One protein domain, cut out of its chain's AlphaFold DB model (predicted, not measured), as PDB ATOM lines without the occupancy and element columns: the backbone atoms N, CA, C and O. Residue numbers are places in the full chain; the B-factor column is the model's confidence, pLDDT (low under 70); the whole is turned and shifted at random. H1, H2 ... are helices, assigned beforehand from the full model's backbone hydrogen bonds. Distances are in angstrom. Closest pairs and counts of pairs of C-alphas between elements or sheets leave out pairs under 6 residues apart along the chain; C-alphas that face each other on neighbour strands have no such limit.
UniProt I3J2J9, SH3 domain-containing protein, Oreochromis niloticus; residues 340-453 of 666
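Overview. This is residues 340 to 453 of the 666 residues of the protein "SH3 domain-containing protein" of Oreochromis niloticus (UniProt I3J2J9). Two long helices, H1 and H2, form a hairpin; H3 crosses its closed end, H4 and tiny H5 follow, and residues 431 to 453 form a tail without named elements. The compact, all-helix printed part has 114 residues, five named helices in order H1 to H5, no named strand, a radius of gyration of the C-alphas of 13.7 A and spans of 35 by 33 by 32 A.

Arrangement. H1, residues 342 to 361, touches H2, residues 371 to 388, with residues 352 to 360 alone, opposite ways at a shallow tilt of 15 degrees; closest C-alphas are Leu 359 and Ala 371, 5.3 A. H3, residues 404 to 413, about perpendicular at 87 degrees to each, touches residues 356 to 361 of H1 alone, closest C-alphas Ala 360 and Ala 406, 4.8 A, and residues 372 to 375 of H2 alone, closest Pro 372 and Asn 413, 6.0 A. H4, residues 416 to 424, is close but not clearly touching H2; closest C-alphas are Phe 379 and Glu 418, 6.4 A. H5, residues 427 to 430, touches H4 only at the corner, closest C-alphas Met 423 and Asn 430, 6.7 A. Every O i to N i+4 pair is within hydrogen-bond range in H3 and H4, 15 of 16 in H1 and 12 of 14 in H2; H5 is too short for one.

Along the chain. H1 begins at C-alpha 342 (-55.545, -16.167, -7.791) and spans 29.3 A, H2 26.6 A, H3 14.5 A, H4 12.5 A and H5 5.1 A, ending at C-alpha 430 (-46.845, -27.458, -24.642).

Size, cuts and confidence. The printed part has no cut; the link H2 to H3 is long, 15 residues, and Asn 439 alone has pLDDT under 70.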
ATOM      1  N   PRO A 340     -53.000 -18.151  -0.923       91.12
ATOM      2  CA  PRO A 340     -52.598 -17.012  -1.754       91.12
ATOM      3  C   PRO A 340     -53.604 -16.713  -2.866       91.12
ATOM      4  O   PRO A 340     -54.269 -17.631  -3.362       91.12
ATOM      5  N   SER A 341     -53.695 -15.444  -3.273       92.38
ATOM      6  CA  SER A 341     -54.708 -15.005  -4.240       92.38
ATOM      7  C   SER A 341     -54.546 -15.680  -5.608       92.38
ATOM      8  O   SER A 341     -53.484 -16.206  -5.951       92.38
ATOM      9  N   LEU A 342     -55.609 -15.649  -6.420       92.00
ATOM     10  CA  LEU A 342     -55.545 -16.167  -7.791       92.00
ATOM     11  C   LEU A 342     -54.525 -15.393  -8.642       92.00
ATOM     12  O   LEU A 342     -53.884 -15.999  -9.495       92.00
ATOM     13  N   ASP A 343     -54.325 -14.102  -8.363       91.44
ATOM     14  CA  ASP A 343     -53.308 -13.276  -9.020       91.44
ATOM     15  C   ASP A 343     -51.889 -13.697  -8.597       91.44
ATOM     16  O   ASP A 343     -51.032 -13.905  -9.453       91.44
ATOM     17  N   GLU A 344     -51.633 -13.922  -7.299       92.12
ATOM     18  CA  GLU A 344     -50.336 -14.444  -6.833       92.12
ATOM     19  C   GLU A 344     -50.031 -15.825  -7.441       92.12
ATOM     20  O   GLU A 344     -48.891 -16.091  -7.825       92.12
ATOM     21  N   TYR A 345     -51.044 -16.689  -7.587       95.25
ATOM     22  CA  TYR A 345     -50.907 -17.973  -8.277       95.25
ATOM     23  C   TYR A 345     -50.637 -17.808  -9.780       95.25
ATOM     24  O   TYR A 345     -49.771 -18.494 -10.324       95.25
ATOM     25  N   PHE A 346     -51.311 -16.868 -10.448       94.12
ATOM     26  CA  PHE A 346     -51.051 -16.534 -11.849       94.12
ATOM     27  C   PHE A 346     -49.594 -16.086 -12.044       94.12
ATOM     28  O   PHE A 346     -48.880 -16.670 -12.861       94.12
ATOM     29  N   PHE A 347     -49.108 -15.133 -11.239       93.81
ATOM     30  CA  PHE A 347     -47.716 -14.669 -11.290       93.81
ATOM     31  C   PHE A 347     -46.707 -15.778 -10.954       93.81
ATOM     32  O   PHE A 347     -45.650 -15.855 -11.583       93.81
ATOM     33  N   CYS A 348     -47.028 -16.664 -10.006       95.75
ATOM     34  CA  CYS A 348     -46.228 -17.850  -9.692       95.75
ATOM     35  C   CYS A 348     -46.076 -18.764 -10.920       95.75
ATOM     36  O   CYS A 348     -44.959 -19.099 -11.313       95.75
ATOM     37  N   LEU A 349     -47.178 -19.092 -11.602       96.94
ATOM     38  CA  LEU A 349     -47.140 -19.894 -12.825       96.94
ATOM     39  C   LEU A 349     -46.331 -19.220 -13.947       96.94
ATOM     40  O   LEU A 349     -45.549 -19.896 -14.614       96.94
ATOM     41  N   GLN A 350     -46.441 -17.897 -14.124       96.19
ATOM     42  CA  GLN A 350     -45.598 -17.166 -15.081       96.19
ATOM     43  C   GLN A 350     -44.103 -17.303 -14.755       96.19
ATOM     44  O   GLN A 350     -43.298 -17.542 -15.659       96.19
ATOM     45  N   LYS A 351     -43.735 -17.215 -13.470       96.62
ATOM     46  CA  LYS A 351     -42.358 -17.399 -12.987       96.62
ATOM     47  C   LYS A 351     -41.850 -18.822 -13.214       96.62
ATOM     48  O   LYS A 351     -40.707 -18.969 -13.632       96.62
ATOM     49  N   VAL A 352     -42.685 -19.856 -13.064       97.88
ATOM     50  CA  VAL A 352     -42.305 -21.238 -13.427       97.88
ATOM     51  C   VAL A 352     -42.014 -21.364 -14.929       97.88
ATOM     52  O   VAL A 352     -40.957 -21.871 -15.306       97.88
ATOM     53  N   LYS A 353     -42.895 -20.847 -15.803       97.12
ATOM     54  CA  LYS A 353     -42.663 -20.844 -17.264       97.12
ATOM     55  C   LYS A 353     -41.387 -20.083 -17.637       97.12
ATOM     56  O   LYS A 353     -40.643 -20.497 -18.525       97.12
ATOM     57  N   TYR A 354     -41.120 -18.974 -16.949       97.00
ATOM     58  CA  TYR A 354     -39.903 -18.196 -17.137       97.00
ATOM     59  C   TYR A 354     -38.651 -18.944 -16.655       97.00
ATOM     60  O   TYR A 354     -37.652 -18.969 -17.369       97.00
ATOM     61  N   GLY A 355     -38.737 -19.640 -15.518       97.19
ATOM     62  CA  GLY A 355     -37.696 -20.530 -15.001       97.19
ATOM     63  C   GLY A 355     -37.288 -21.594 -16.019       97.19
ATOM     64  O   GLY A 355     -36.108 -21.697 -16.342       97.19
ATOM     65  N   PHE A 356     -38.243 -22.305 -16.628       97.94
ATOM     66  CA  PHE A 356     -37.941 -23.270 -17.699       97.94
ATOM     67  C   PHE A 356     -37.223 -22.631 -18.904       97.94
ATOM     68  O   PHE A 356     -36.293 -23.222 -19.453       97.94
ATOM     69  N   ASN A 357     -37.597 -21.408 -19.291       97.06
ATOM     70  CA  ASN A 357     -36.918 -20.667 -20.361       97.06
ATOM     71  C   ASN A 357     -35.490 -20.224 -20.002       97.06
ATOM     72  O   ASN A 357     -34.650 -20.130 -20.899       97.06
ATOM     73  N   LEU A 358     -35.201 -19.948 -18.728       96.19
ATOM     74  CA  LEU A 358     -33.850 -19.641 -18.246       96.19
ATOM     75  C   LEU A 358     -32.996 -20.911 -18.168       96.19
ATOM     76  O   LEU A 358     -31.881 -20.925 -18.681       96.19
ATOM     77  N   LEU A 359     -33.542 -22.002 -17.622       97.12
ATOM     78  CA  LEU A 359     -32.863 -23.301 -17.540       97.12
ATOM     79  C   LEU A 359     -32.449 -23.832 -18.916       97.12
ATOM     80  O   LEU A 359     -31.362 -24.377 -19.052       97.12
ATOM     81  N   ALA A 360     -33.259 -23.603 -19.952       95.75
ATOM     82  CA  ALA A 360     -32.920 -23.951 -21.332       95.75
ATOM     83  C   ALA A 360     -31.712 -23.184 -21.899       95.75
ATOM     84  O   ALA A 360     -30.976 -23.722 -22.719       95.75
ATOM     85  N   GLN A 361     -31.505 -21.935 -21.470       93.44
ATOM     86  CA  GLN A 361     -30.348 -21.114 -21.858       93.44
ATOM     87  C   GLN A 361     -29.100 -21.427 -21.018       93.44
ATOM     88  O   GLN A 361     -27.990 -21.088 -21.417       93.44
ATOM     89  N   LEU A 362     -29.290 -22.054 -19.855       92.44
ATOM     90  CA  LEU A 362     -28.248 -22.420 -18.897       92.44
ATOM     91  C   LEU A 362     -27.913 -23.928 -18.921       92.44
ATOM     92  O   LEU A 362     -27.095 -24.394 -18.120       92.44
ATOM     93  N   ASP A 363     -28.524 -24.696 -19.830       92.81
ATOM     94  CA  ASP A 363     -28.269 -26.128 -20.014       92.81
ATOM     95  C   ASP A 363     -26.806 -26.363 -20.420       92.81
ATOM     96  O   ASP A 363     -26.266 -25.702 -21.307       92.81
ATOM     97  N   GLY A 364     -26.132 -27.272 -19.718       87.12
ATOM     98  CA  GLY A 364     -24.687 -27.491 -19.843       87.12
ATOM     99  C   GLY A 364     -23.782 -26.424 -19.204       87.12
ATOM    100  O   GLY A 364     -22.577 -26.657 -19.131       87.12
ATOM    101  N   ILE A 365     -24.322 -25.301 -18.709       88.44
ATOM    102  CA  ILE A 365     -23.567 -24.296 -17.933       88.44
ATOM    103  C   ILE A 365     -23.730 -24.537 -16.427       88.44
ATOM    104  O   ILE A 365     -22.757 -24.482 -15.676       88.44
ATOM    105  N   LEU A 366     -24.951 -24.841 -15.978       86.00
ATOM    106  CA  LEU A 366     -25.224 -25.231 -14.593       86.00
ATOM    107  C   LEU A 366     -24.738 -26.664 -14.336       86.00
ATOM    108  O   LEU A 366     -25.149 -27.600 -15.023       86.00
ATOM    109  N   VAL A 367     -23.871 -26.829 -13.332       79.62
ATOM    110  CA  VAL A 367     -23.212 -28.112 -13.005       79.62
ATOM    111  C   VAL A 367     -23.711 -28.713 -11.685       79.62
ATOM    112  O   VAL A 367     -23.643 -29.927 -11.511       79.62
ATOM    113  N   ASN A 368     -24.172 -27.881 -10.747       72.69
ATOM    114  CA  ASN A 368     -24.502 -28.264  -9.373       72.69
ATOM    115  C   ASN A 368     -25.434 -27.202  -8.731       72.69
ATOM    116  O   ASN A 368     -24.945 -26.136  -8.352       72.69
ATOM    117  N   PRO A 369     -26.757 -27.440  -8.637       86.44
ATOM    118  CA  PRO A 369     -27.523 -28.404  -9.428       86.44
ATOM    119  C   PRO A 369     -27.433 -28.095 -10.929       86.44
ATOM    120  O   PRO A 369     -27.202 -26.957 -11.339       86.44
ATOM    121  N   SER A 370     -27.617 -29.112 -11.760       91.69
ATOM    122  CA  SER A 370     -27.705 -28.982 -13.214       91.69
ATOM    123  C   SER A 370     -29.088 -28.504 -13.679       91.69
ATOM    124  O   SER A 370     -30.074 -28.579 -12.942       91.69
ATOM    125  N   ALA A 371     -29.195 -28.026 -14.925       93.12
ATOM    126  CA  ALA A 371     -30.477 -27.562 -15.469       93.12
ATOM    127  C   ALA A 371     -31.603 -28.630 -15.423       93.12
ATOM    128  O   ALA A 371     -32.713 -28.276 -15.020       93.12
ATOM    129  N   PRO A 372     -31.356 -29.926 -15.724       95.19
ATOM    130  CA  PRO A 372     -32.331 -31.000 -15.493       95.19
ATOM    131  C   PRO A 372     -32.767 -31.164 -14.029       95.19
ATOM    132  O   PRO A 372     -33.946 -31.373 -13.758       95.19
ATOM    133  N   GLU A 373     -31.854 -31.028 -13.064       94.56
ATOM    134  CA  GLU A 373     -32.203 -31.139 -11.640       94.56
ATOM    135  C   GLU A 373     -33.121 -29.989 -11.205       94.56
ATOM    136  O   GLU A 373     -34.110 -30.216 -10.506       94.56
ATOM    137  N   PHE A 374     -32.883 -28.770 -11.699       96.75
ATOM    138  CA  PHE A 374     -33.807 -27.653 -11.493       96.75
ATOM    139  C   PHE A 374     -35.157 -27.825 -12.210       96.75
ATOM    140  O   PHE A 374     -36.168 -27.351 -11.690       96.75
ATOM    141  N   VAL A 375     -35.226 -28.528 -13.350       97.62
ATOM    142  CA  VAL A 375     -36.513 -28.891 -13.979       97.62
ATOM    143  C   VAL A 375     -37.358 -29.733 -13.013       97.62
ATOM    144  O   VAL A 375     -38.518 -29.393 -12.781       97.62
ATOM    145  N   HIS A 376     -36.773 -30.746 -12.365       97.31
ATOM    146  CA  HIS A 376     -37.463 -31.555 -11.347       97.31
ATOM    147  C   HIS A 376     -37.852 -30.753 -10.092       97.31
ATOM    148  O   HIS A 376     -38.908 -30.991  -9.499       97.31
ATOM    149  N   VAL A 377     -37.053 -29.756  -9.689       96.12
ATOM    150  CA  VAL A 377     -37.432 -28.820  -8.610       96.12
ATOM    151  C   VAL A 377     -38.671 -28.006  -9.005       96.12
ATOM    152  O   VAL A 377     -39.626 -27.932  -8.230       96.12
ATOM    153  N   LEU A 378     -38.717 -27.460 -10.226       97.50
ATOM    154  CA  LEU A 378     -39.884 -26.728 -10.731       97.50
ATOM    155  C   LEU A 378     -41.128 -27.624 -10.868       97.50
ATOM    156  O   LEU A 378     -42.230 -27.184 -10.535       97.50
ATOM    157  N   PHE A 379     -40.980 -28.892 -11.264       98.00
ATOM    158  CA  PHE A 379     -42.096 -29.846 -11.254       98.00
ATOM    159  C   PHE A 379     -42.545 -30.250  -9.852       98.00
ATOM    160  O   PHE A 379     -43.745 -30.396  -9.625       98.00
ATOM    161  N   THR A 380     -41.627 -30.347  -8.889       96.31
ATOM    162  CA  THR A 380     -41.973 -30.557  -7.476       96.31
ATOM    163  C   THR A 380     -42.828 -29.397  -6.951       96.31
ATOM    164  O   THR A 380     -43.842 -29.633  -6.291       96.31
ATOM    165  N   ILE A 381     -42.481 -28.152  -7.309       95.19
ATOM    166  CA  ILE A 381     -43.275 -26.952  -7.001       95.19
ATOM    167  C   ILE A 381     -44.659 -27.039  -7.666       95.19
ATOM    168  O   ILE A 381     -45.671 -26.936  -6.970       95.19
ATOM    169  N   LEU A 382     -44.726 -27.292  -8.982       96.62
ATOM    170  CA  LEU A 382     -45.993 -27.425  -9.722       96.62
ATOM    171  C   LEU A 382     -46.908 -28.499  -9.120       96.62
ATOM    172  O   LEU A 382     -48.088 -28.242  -8.894       96.62
ATOM    173  N   ASN A 383     -46.372 -29.679  -8.812       95.25
ATOM    174  CA  ASN A 383     -47.133 -30.800  -8.262       95.25
ATOM    175  C   ASN A 383     -47.704 -30.498  -6.862       95.25
ATOM    176  O   ASN A 383     -48.762 -31.008  -6.501       95.25
ATOM    177  N   MET A 384     -47.040 -29.635  -6.085       92.69
ATOM    178  CA  MET A 384     -47.542 -29.158  -4.793       92.69
ATOM    179  C   MET A 384     -48.638 -28.093  -4.930       92.69
ATOM    180  O   MET A 384     -49.610 -28.131  -4.171       92.69
ATOM    181  N   ILE A 385     -48.495 -27.143  -5.865       94.31
ATOM    182  CA  ILE A 385     -49.405 -25.988  -5.971       94.31
ATOM    183  C   ILE A 385     -50.625 -26.254  -6.860       94.31
ATOM    184  O   ILE A 385     -51.731 -25.890  -6.470       94.31
ATOM    185  N   VAL A 386     -50.469 -26.909  -8.015       94.50
ATOM    186  CA  VAL A 386     -51.543 -27.060  -9.017       94.50
ATOM    187  C   VAL A 386     -52.805 -27.732  -8.446       94.50
ATOM    188  O   VAL A 386     -53.893 -27.217  -8.701       94.50
ATOM    189  N   PRO A 387     -52.725 -28.789  -7.605       93.62
ATOM    190  CA  PRO A 387     -53.911 -29.402  -6.999       93.62
ATOM    191  C   PRO A 387     -54.675 -28.516  -5.999       93.62
ATOM    192  O   PRO A 387     -55.797 -28.862  -5.632       93.62
ATOM    193  N   GLN A 388     -54.087 -27.410  -5.526       91.19
ATOM    194  CA  GLN A 388     -54.708 -26.500  -4.548       91.19
ATOM    195  C   GLN A 388     -55.570 -25.410  -5.206       91.19
ATOM    196  O   GLN A 388     -56.327 -24.724  -4.517       91.19
ATOM    197  N   TYR A 389     -55.457 -25.237  -6.528       93.00
ATOM    198  CA  TYR A 389     -56.073 -24.148  -7.286       93.00
ATOM    199  C   TYR A 389     -57.028 -24.660  -8.380       93.00
ATOM    200  O   TYR A 389     -56.937 -25.812  -8.804       93.00
ATOM    201  N   PRO A 390     -57.960 -23.817  -8.870       90.44
ATOM    202  CA  PRO A 390     -58.815 -24.160 -10.006       90.44
ATOM    203  C   PRO A 390     -58.022 -24.595 -11.250       90.44
ATOM    204  O   PRO A 390     -57.145 -23.875 -11.728       90.44
ATOM    205  N   PHE A 391     -58.390 -25.746 -11.820       88.81
ATOM    206  CA  PHE A 391     -57.736 -26.347 -12.994       88.81
ATOM    207  C   PHE A 391     -57.859 -25.508 -14.283       88.81
ATOM    208  O   PHE A 391     -57.128 -25.739 -15.241       88.81
ATOM    209  N   GLU A 392     -58.770 -24.534 -14.316       88.81
ATOM    210  CA  GLU A 392     -58.978 -23.620 -15.449       88.81
ATOM    211  C   GLU A 392     -57.900 -22.523 -15.538       88.81
ATOM    212  O   GLU A 392     -57.749 -21.887 -16.580       88.81
ATOM    213  N   LEU A 393     -57.130 -22.299 -14.464       89.31
ATOM    214  CA  LEU A 393     -56.146 -21.214 -14.399       89.31
ATOM    215  C   LEU A 393     -54.859 -21.492 -15.197       89.31
ATOM    216  O   LEU A 393     -54.502 -20.619 -15.990       89.31
ATOM    217  N   PRO A 394     -54.165 -22.649 -15.081       94.12
ATOM    218  CA  PRO A 394     -52.921 -22.886 -15.819       94.12
ATOM    219  C   PRO A 394     -53.012 -22.690 -17.344       94.12
ATOM    220  O   PRO A 394     -52.116 -22.028 -17.879       94.12
ATOM    221  N   PRO A 395     -54.089 -23.119 -18.041       93.12
ATOM    222  CA  PRO A 395     -54.249 -22.856 -19.473       93.12
ATOM    223  C   PRO A 395     -54.372 -21.369 -19.838       93.12
ATOM    224  O   PRO A 395     -54.061 -20.992 -20.968       93.12
ATOM    225  N   SER A 396     -54.795 -20.508 -18.905       91.31
ATOM    226  CA  SER A 396     -54.926 -19.061 -19.146       91.31
ATOM    227  C   SER A 396     -53.595 -18.295 -19.056       91.31
ATOM    228  O   SER A 396     -53.496 -17.161 -19.527       91.31
ATOM    229  N   VAL A 397     -52.540 -18.913 -18.506       93.44
ATOM    230  CA  VAL A 397     -51.219 -18.292 -18.309       93.44
ATOM    231  C   VAL A 397     -50.396 -18.339 -19.602       93.44
ATOM    232  O   VAL A 397     -49.445 -19.110 -19.735       93.44
ATOM    233  N   VAL A 398     -50.768 -17.528 -20.598       91.81
ATOM    234  CA  VAL A 398     -50.130 -17.558 -21.930       91.81
ATOM    235  C   VAL A 398     -48.681 -17.053 -21.897       91.81
ATOM    236  O   VAL A 398     -47.782 -17.777 -22.325       91.81
ATOM    237  N   SER A 399     -48.428 -15.845 -21.378       91.69
ATOM    238  CA  SER A 399     -47.074 -15.263 -21.319       91.69
ATOM    239  C   SER A 399     -46.373 -15.580 -19.984       91.69
ATOM    240  O   SER A 399     -47.031 -15.454 -18.952       91.69
ATOM    241  N   PRO A 400     -45.075 -15.945 -19.964       95.00
ATOM    242  CA  PRO A 400     -44.246 -16.242 -21.129       95.00
ATOM    243  C   PRO A 400     -44.620 -17.593 -21.747       95.00
ATOM    244  O   PRO A 400     -44.953 -18.547 -21.047       95.00
ATOM    245  N   LEU A 401     -44.522 -17.691 -23.072       95.00
ATOM    246  CA  LEU A 401     -44.536 -18.980 -23.765       95.00
ATOM    247  C   LEU A 401     -43.169 -19.655 -23.628       95.00
ATOM    248  O   LEU A 401     -42.144 -18.970 -23.555       95.00
ATOM    249  N   LEU A 402     -43.143 -20.987 -23.618       95.88
ATOM    250  CA  LEU A 402     -41.885 -21.730 -23.608       95.88
ATOM    251  C   LEU A 402     -41.168 -21.598 -24.962       95.88
ATOM    252  O   LEU A 402     -41.795 -21.484 -26.012       95.88
ATOM    253  N   THR A 403     -39.842 -21.576 -24.948       95.44
ATOM    254  CA  THR A 403     -39.000 -21.607 -26.154       95.44
ATOM    255  C   THR A 403     -38.857 -23.039 -26.679       95.44
ATOM    256  O   THR A 403     -39.001 -23.984 -25.910       95.44
ATOM    257  N   ASP A 404     -38.525 -23.236 -27.962       95.62
ATOM    258  CA  ASP A 404     -38.233 -24.583 -28.492       95.62
ATOM    259  C   ASP A 404     -37.099 -25.281 -27.716       95.62
ATOM    260  O   ASP A 404     -37.154 -26.489 -27.503       95.62
ATOM    261  N   ALA A 405     -36.110 -24.518 -27.231       95.00
ATOM    262  CA  ALA A 405     -35.048 -25.028 -26.364       95.00
ATOM    263  C   ALA A 405     -35.589 -25.509 -25.005       95.00
ATOM    264  O   ALA A 405     -35.186 -26.570 -24.533       95.00
ATOM    265  N   ALA A 406     -36.532 -24.777 -24.401       97.00
ATOM    266  CA  ALA A 406     -37.191 -25.202 -23.168       97.00
ATOM    267  C   ALA A 406     -38.046 -26.453 -23.387       97.00
ATOM    268  O   ALA A 406     -37.877 -27.410 -22.642       97.00
ATOM    269  N   ILE A 407     -38.877 -26.502 -24.434       97.00
ATOM    270  CA  ILE A 407     -39.652 -27.707 -24.777       97.00
ATOM    271  C   ILE A 407     -38.721 -28.922 -24.932       97.00
ATOM    272  O   ILE A 407     -38.938 -29.936 -24.276       97.00
ATOM    273  N   GLY A 408     -37.631 -28.799 -25.699       96.50
ATOM    274  CA  GLY A 408     -36.658 -29.883 -25.881       96.50
ATOM    275  C   GLY A 408     -35.868 -30.259 -24.617       96.50
ATOM    276  O   GLY A 408     -35.448 -31.410 -24.477       96.50
ATOM    277  N   LEU A 409     -35.672 -29.326 -23.675       96.62
ATOM    278  CA  LEU A 409     -35.122 -29.632 -22.351       96.62
ATOM    279  C   LEU A 409     -36.132 -30.426 -21.513       96.62
ATOM    280  O   LEU A 409     -35.742 -31.398 -20.869       96.62
ATOM    281  N   LEU A 410     -37.414 -30.051 -21.528       97.62
ATOM    282  CA  LEU A 410     -38.457 -30.768 -20.793       97.62
ATOM    283  C   LEU A 410     -38.630 -32.188 -21.347       97.62
ATOM    284  O   LEU A 410     -38.424 -33.143 -20.602       97.62
ATOM    285  N   GLU A 411     -38.872 -32.341 -22.654       96.31
ATOM    286  CA  GLU A 411     -39.058 -33.638 -23.338       96.31
ATOM    287  C   GLU A 411     -37.939 -34.657 -23.056       96.31
ATOM    288  O   GLU A 411     -38.184 -35.864 -23.066       96.31
ATOM    289  N   ARG A 412     -36.709 -34.187 -22.809       96.06
ATOM    290  CA  ARG A 412     -35.540 -35.038 -22.542       96.06
ATOM    291  C   ARG A 412     -35.413 -35.492 -21.086       96.06
ATOM    292  O   ARG A 412     -34.786 -36.523 -20.853       96.06
ATOM    293  N   ASN A 413     -35.924 -34.721 -20.124       95.31
ATOM    294  CA  ASN A 413     -35.578 -34.892 -18.708       95.31
ATOM    295  C   ASN A 413     -36.767 -35.200 -17.782       95.31
ATOM    296  O   ASN A 413     -36.534 -35.766 -16.720       95.31
ATOM    297  N   VAL A 414     -38.014 -34.869 -18.141       96.38
ATOM    298  CA  VAL A 414     -39.168 -35.088 -17.242       96.38
ATOM    299  C   VAL A 414     -39.485 -36.571 -17.006       96.38
ATOM    300  O   VAL A 414     -39.380 -37.404 -17.910       96.38
ATOM    301  N   SER A 415     -39.936 -36.905 -15.794       96.38
ATOM    302  CA  SER A 415     -40.482 -38.229 -15.475       96.38
ATOM    303  C   SER A 415     -41.834 -38.473 -16.179       96.38
ATOM    304  O   SER A 415     -42.492 -37.523 -16.612       96.38
ATOM    305  N   PRO A 416     -42.314 -39.729 -16.276       96.88
ATOM    306  CA  PRO A 416     -43.650 -40.023 -16.806       96.88
ATOM    307  C   PRO A 416     -44.783 -39.299 -16.056       96.88
ATOM    308  O   PRO A 416     -45.743 -38.840 -16.677       96.88
ATOM    309  N   GLU A 417     -44.661 -39.173 -14.735       95.38
ATOM    310  CA  GLU A 417     -45.611 -38.484 -13.858       95.38
ATOM    311  C   GLU A 417     -45.555 -36.960 -14.058       95.38
ATOM    312  O   GLU A 417     -46.594 -36.311 -14.188       95.38
ATOM    313  N   GLU A 418     -44.348 -36.394 -14.145       97.06
ATOM    314  CA  GLU A 418     -44.128 -34.972 -14.438       97.06
ATOM    315  C   GLU A 418     -44.635 -34.602 -15.836       97.06
ATOM    316  O   GLU A 418     -45.284 -33.572 -16.000       97.06
ATOM    317  N   ASN A 419     -44.428 -35.466 -16.833       96.88
ATOM    318  CA  ASN A 419     -44.964 -35.295 -18.181       96.88
ATOM    319  C   ASN A 419     -46.500 -35.318 -18.195       96.88
ATOM    320  O   ASN A 419     -47.127 -34.517 -18.886       96.88
ATOM    321  N   GLN A 420     -47.133 -36.201 -17.413       96.25
ATOM    322  CA  GLN A 420     -48.592 -36.206 -17.280       96.25
ATOM    323  C   GLN A 420     -49.102 -34.898 -16.654       96.25
ATOM    324  O   GLN A 420     -50.095 -34.342 -17.133       96.25
ATOM    325  N   LEU A 421     -48.421 -34.385 -15.621       96.56
ATOM    326  CA  LEU A 421     -48.730 -33.082 -15.034       96.56
ATOM    327  C   LEU A 421     -48.541 -31.961 -16.065       96.56
ATOM    328  O   LEU A 421     -49.476 -31.195 -16.282       96.56
ATOM    329  N   TRP A 422     -47.395 -31.901 -16.744       97.31
ATOM    330  CA  TRP A 422     -47.071 -30.902 -17.765       97.31
ATOM    331  C   TRP A 422     -48.144 -30.816 -18.854       97.31
ATOM    332  O   TRP A 422     -48.725 -29.750 -19.065       97.31
ATOM    333  N   MET A 423     -48.491 -31.952 -19.465       95.56
ATOM    334  CA  MET A 423     -49.501 -32.017 -20.525       95.56
ATOM    335  C   MET A 423     -50.886 -31.554 -20.045       95.56
ATOM    336  O   MET A 423     -51.659 -31.020 -20.841       95.56
ATOM    337  N   SER A 424     -51.192 -31.701 -18.749       95.31
ATOM    338  CA  SER A 424     -52.456 -31.244 -18.152       95.31
ATOM    339  C   SER A 424     -52.561 -29.724 -17.947       95.31
ATOM    340  O   SER A 424     -53.671 -29.223 -17.776       95.31
ATOM    341  N   LEU A 425     -51.451 -28.975 -18.013       94.94
ATOM    342  CA  LEU A 425     -51.437 -27.515 -17.812       94.94
ATOM    343  C   LEU A 425     -51.995 -26.719 -19.010       94.94
ATOM    344  O   LEU A 425     -52.251 -25.522 -18.884       94.94
ATOM    345  N   GLY A 426     -52.224 -27.375 -20.151       93.12
ATOM    346  CA  GLY A 426     -52.854 -26.796 -21.340       93.12
ATOM    347  C   GLY A 426     -51.877 -26.353 -22.436       93.12
ATOM    348  O   GLY A 426     -50.662 -26.323 -22.261       93.12
ATOM    349  N   GLU A 427     -52.420 -26.003 -23.605       91.19
ATOM    350  CA  GLU A 427     -51.643 -25.799 -24.840       91.19
ATOM    351  C   GLU A 427     -50.529 -24.749 -24.716       91.19
ATOM    352  O   GLU A 427     -49.453 -24.930 -25.283       91.19
ATOM    353  N   CYS A 428     -50.735 -23.686 -23.932       92.44
ATOM    354  CA  CYS A 428     -49.745 -22.622 -23.730       92.44
ATOM    355  C   CYS A 428     -48.502 -23.056 -22.927       92.44
ATOM    356  O   CYS A 428     -47.553 -22.275 -22.813       92.44
ATOM    357  N   TRP A 429     -48.489 -24.279 -22.387       95.69
ATOM    358  CA  TRP A 429     -47.326 -24.929 -21.772       95.69
ATOM    359  C   TRP A 429     -46.637 -25.934 -22.701       95.69
ATOM    360  O   TRP A 429     -45.497 -26.300 -22.436       95.69
ATOM    361  N   ASN A 430     -47.296 -26.357 -23.782       93.38
ATOM    362  CA  ASN A 430     -46.845 -27.458 -24.642       93.38
ATOM    363  C   ASN A 430     -46.427 -26.970 -26.043       93.38
ATOM    364  O   ASN A 430     -45.593 -27.587 -26.700       93.38
ATOM    365  N   ILE A 431     -46.998 -25.857 -26.513       91.88
ATOM    366  CA  ILE A 431     -46.685 -25.252 -27.812       91.88
ATOM    367  C   ILE A 431     -45.610 -24.163 -27.615       91.88
ATOM    368  O   ILE A 431     -45.845 -23.214 -26.859       91.88
ATOM    369  N   PRO A 432     -44.443 -24.245 -28.288       92.38
ATOM    370  CA  PRO A 432     -43.395 -23.237 -28.157       92.38
ATOM    371  C   PRO A 432     -43.788 -21.895 -28.795       92.38
ATOM    372  O   PRO A 432     -44.588 -21.846 -29.731       92.38
ATOM    373  N   ARG A 433     -43.148 -20.799 -28.358       87.38
ATOM    374  CA  ARG A 433     -43.363 -19.419 -28.851       87.38
ATOM    375  C   ARG A 433     -43.273 -19.294 -30.377       87.38
ATOM    376  O   ARG A 433     -43.968 -18.462 -30.944       87.38
ATOM    377  N   SER A 434     -42.468 -20.126 -31.041       87.94
ATOM    378  CA  SER A 434     -42.313 -20.161 -32.506       87.94
ATOM    379  C   SER A 434     -43.503 -20.764 -33.269       87.94
ATOM    380  O   SER A 434     -43.625 -20.544 -34.472       87.94
ATOM    381  N   ARG A 435     -44.361 -21.542 -32.594       90.00
ATOM    382  CA  ARG A 435     -45.505 -22.271 -33.177       90.00
ATOM    383  C   ARG A 435     -46.846 -21.835 -32.586       90.00
ATOM    384  O   ARG A 435     -47.871 -22.439 -32.897       90.00
ATOM    385  N   TRP A 436     -46.847 -20.821 -31.725       88.44
ATOM    386  CA  TRP A 436     -48.069 -20.289 -31.140       88.44
ATOM    387  C   TRP A 436     -48.893 -19.542 -32.207       88.44
ATOM    388  O   TRP A 436     -48.313 -18.745 -32.943       88.44
ATOM    389  N   PRO A 437     -50.221 -19.759 -32.318       83.81
ATOM    390  CA  PRO A 437     -51.015 -19.162 -33.400       83.81
ATOM    391  C   PRO A 437     -51.139 -17.630 -33.361       83.81
ATOM    392  O   PRO A 437     -51.474 -17.026 -34.379       83.81
ATOM    393  N   ASP A 438     -50.921 -17.008 -32.199       77.88
ATOM    394  CA  ASP A 438     -51.093 -15.566 -31.991       77.88
ATOM    395  C   ASP A 438     -49.744 -14.855 -31.792       77.88
ATOM    396  O   ASP A 438     -49.068 -15.023 -30.776       77.88
ATOM    397  N   ASN A 439     -49.360 -14.013 -32.750       67.69
ATOM    398  CA  ASN A 439     -48.097 -13.273 -32.700       67.69
ATOM    399  C   ASN A 439     -48.094 -12.115 -31.678       67.69
ATOM    400  O   ASN A 439     -47.042 -11.520 -31.453       67.69
ATOM    401  N   ASN A 440     -49.228 -11.784 -31.046       74.62
ATOM    402  CA  ASN A 440     -49.353 -10.634 -30.140       74.62
ATOM    403  C   ASN A 440     -49.066 -10.948 -28.655       74.62
ATOM    404  O   ASN A 440     -49.459 -10.175 -27.782       74.62
ATOM    405  N   VAL A 441     -48.380 -12.053 -28.331       79.81
ATOM    406  CA  VAL A 441     -48.049 -12.390 -26.932       79.81
ATOM    407  C   VAL A 441     -46.936 -11.470 -26.400       79.81
ATOM    408  O   VAL A 441     -45.779 -11.628 -26.818       79.81
ATOM    409  N   PRO A 442     -47.239 -10.553 -25.453       75.50
ATOM    410  CA  PRO A 442     -46.278  -9.569 -24.968       75.50
ATOM    411  C   PRO A 442     -45.098 -10.243 -24.271       75.50
ATOM    412  O   PRO A 442     -45.254 -11.291 -23.633       75.50
ATOM    413  N   ASP A 443     -43.925  -9.624 -24.385       79.50
ATOM    414  CA  ASP A 443     -42.727 -10.071 -23.681       79.50
ATOM    415  C   ASP A 443     -42.953 -10.017 -22.166       79.50
ATOM    416  O   ASP A 443     -43.510  -9.055 -21.630       79.50
ATOM    417  N   TYR A 444     -42.545 -11.082 -21.483       87.62
ATOM    418  CA  TYR A 444     -42.701 -11.202 -20.041       87.62
ATOM    419  C   TYR A 444     -41.585 -10.450 -19.318       87.62
ATOM    420  O   TYR A 444     -40.403 -10.704 -19.553       87.62
ATOM    421  N   ILE A 445     -41.978  -9.561 -18.410       84.94
ATOM    422  CA  ILE A 445     -41.087  -8.884 -17.469       84.94
ATOM    423  C   ILE A 445     -41.469  -9.405 -16.078       84.94
ATOM    424  O   ILE A 445     -42.618  -9.213 -15.675       84.94
ATOM    425  N   PRO A 446     -40.576 -10.108 -15.361       86.56
ATOM    426  CA  PRO A 446     -40.872 -10.594 -14.021       86.56
ATOM    427  C   PRO A 446     -40.875  -9.444 -13.004       86.56
ATOM    428  O   PRO A 446     -39.952  -8.631 -12.969       86.56
ATOM    429  N   GLU A 447     -41.889  -9.429 -12.142       85.88
ATOM    430  CA  GLU A 447     -41.956  -8.587 -10.943       85.88
ATOM    431  C   GLU A 447     -41.732  -9.480  -9.714       85.88
ATOM    432  O   GLU A 447     -42.469 -10.452  -9.532       85.88
ATOM    433  N   PHE A 448     -40.719  -9.192  -8.896       87.38
ATOM    434  CA  PHE A 448     -40.305 -10.026  -7.755       87.38
ATOM    435  C   PHE A 448     -40.778  -9.457  -6.405       87.38
ATOM    436  O   PHE A 448     -40.987  -8.249  -6.283       87.38
ATOM    437  N   TYR A 449     -40.951 -10.303  -5.378       78.88
ATOM    438  CA  TYR A 449     -41.439  -9.861  -4.056       78.88
ATOM    439  C   TYR A 449     -40.488  -8.890  -3.337       78.88
ATOM    440  O   TYR A 449     -40.935  -8.097  -2.510       78.88
ATOM    441  N   ASP A 450     -39.192  -8.952  -3.640       71.88
ATOM    442  CA  ASP A 450     -38.149  -8.054  -3.131       71.88
ATOM    443  C   ASP A 450     -38.094  -6.696  -3.867       71.88
ATOM    444  O   ASP A 450     -37.372  -5.790  -3.447       71.88
ATOM    445  N   GLY A 451     -38.869  -6.528  -4.947       73.38
ATOM    446  CA  GLY A 451     -38.834  -5.348  -5.813       73.38
ATOM    447  C   GLY A 451     -37.604  -5.274  -6.726       73.38
ATOM    448  O   GLY A 451     -37.394  -4.242  -7.373       73.38
ATOM    449  N   TRP A 452     -36.795  -6.337  -6.795       82.06
ATOM    450  CA  TRP A 452     -35.683  -6.447  -7.733       82.06
ATOM    451  C   TRP A 452     -36.195  -6.443  -9.178       82.06
ATOM    452  O   TRP A 452     -37.322  -6.852  -9.468       82.06
ATOM    453  N   GLN A 453     -35.368  -5.962 -10.105       73.69
ATOM    454  CA  GLN A 453     -35.683  -5.942 -11.530       73.69
ATOM    455  C   GLN A 453     -34.496  -6.481 -12.330       73.69
ATOM    456  O   GLN A 453     -33.356  -6.096 -12.055       73.69
TER     457      GLN A 453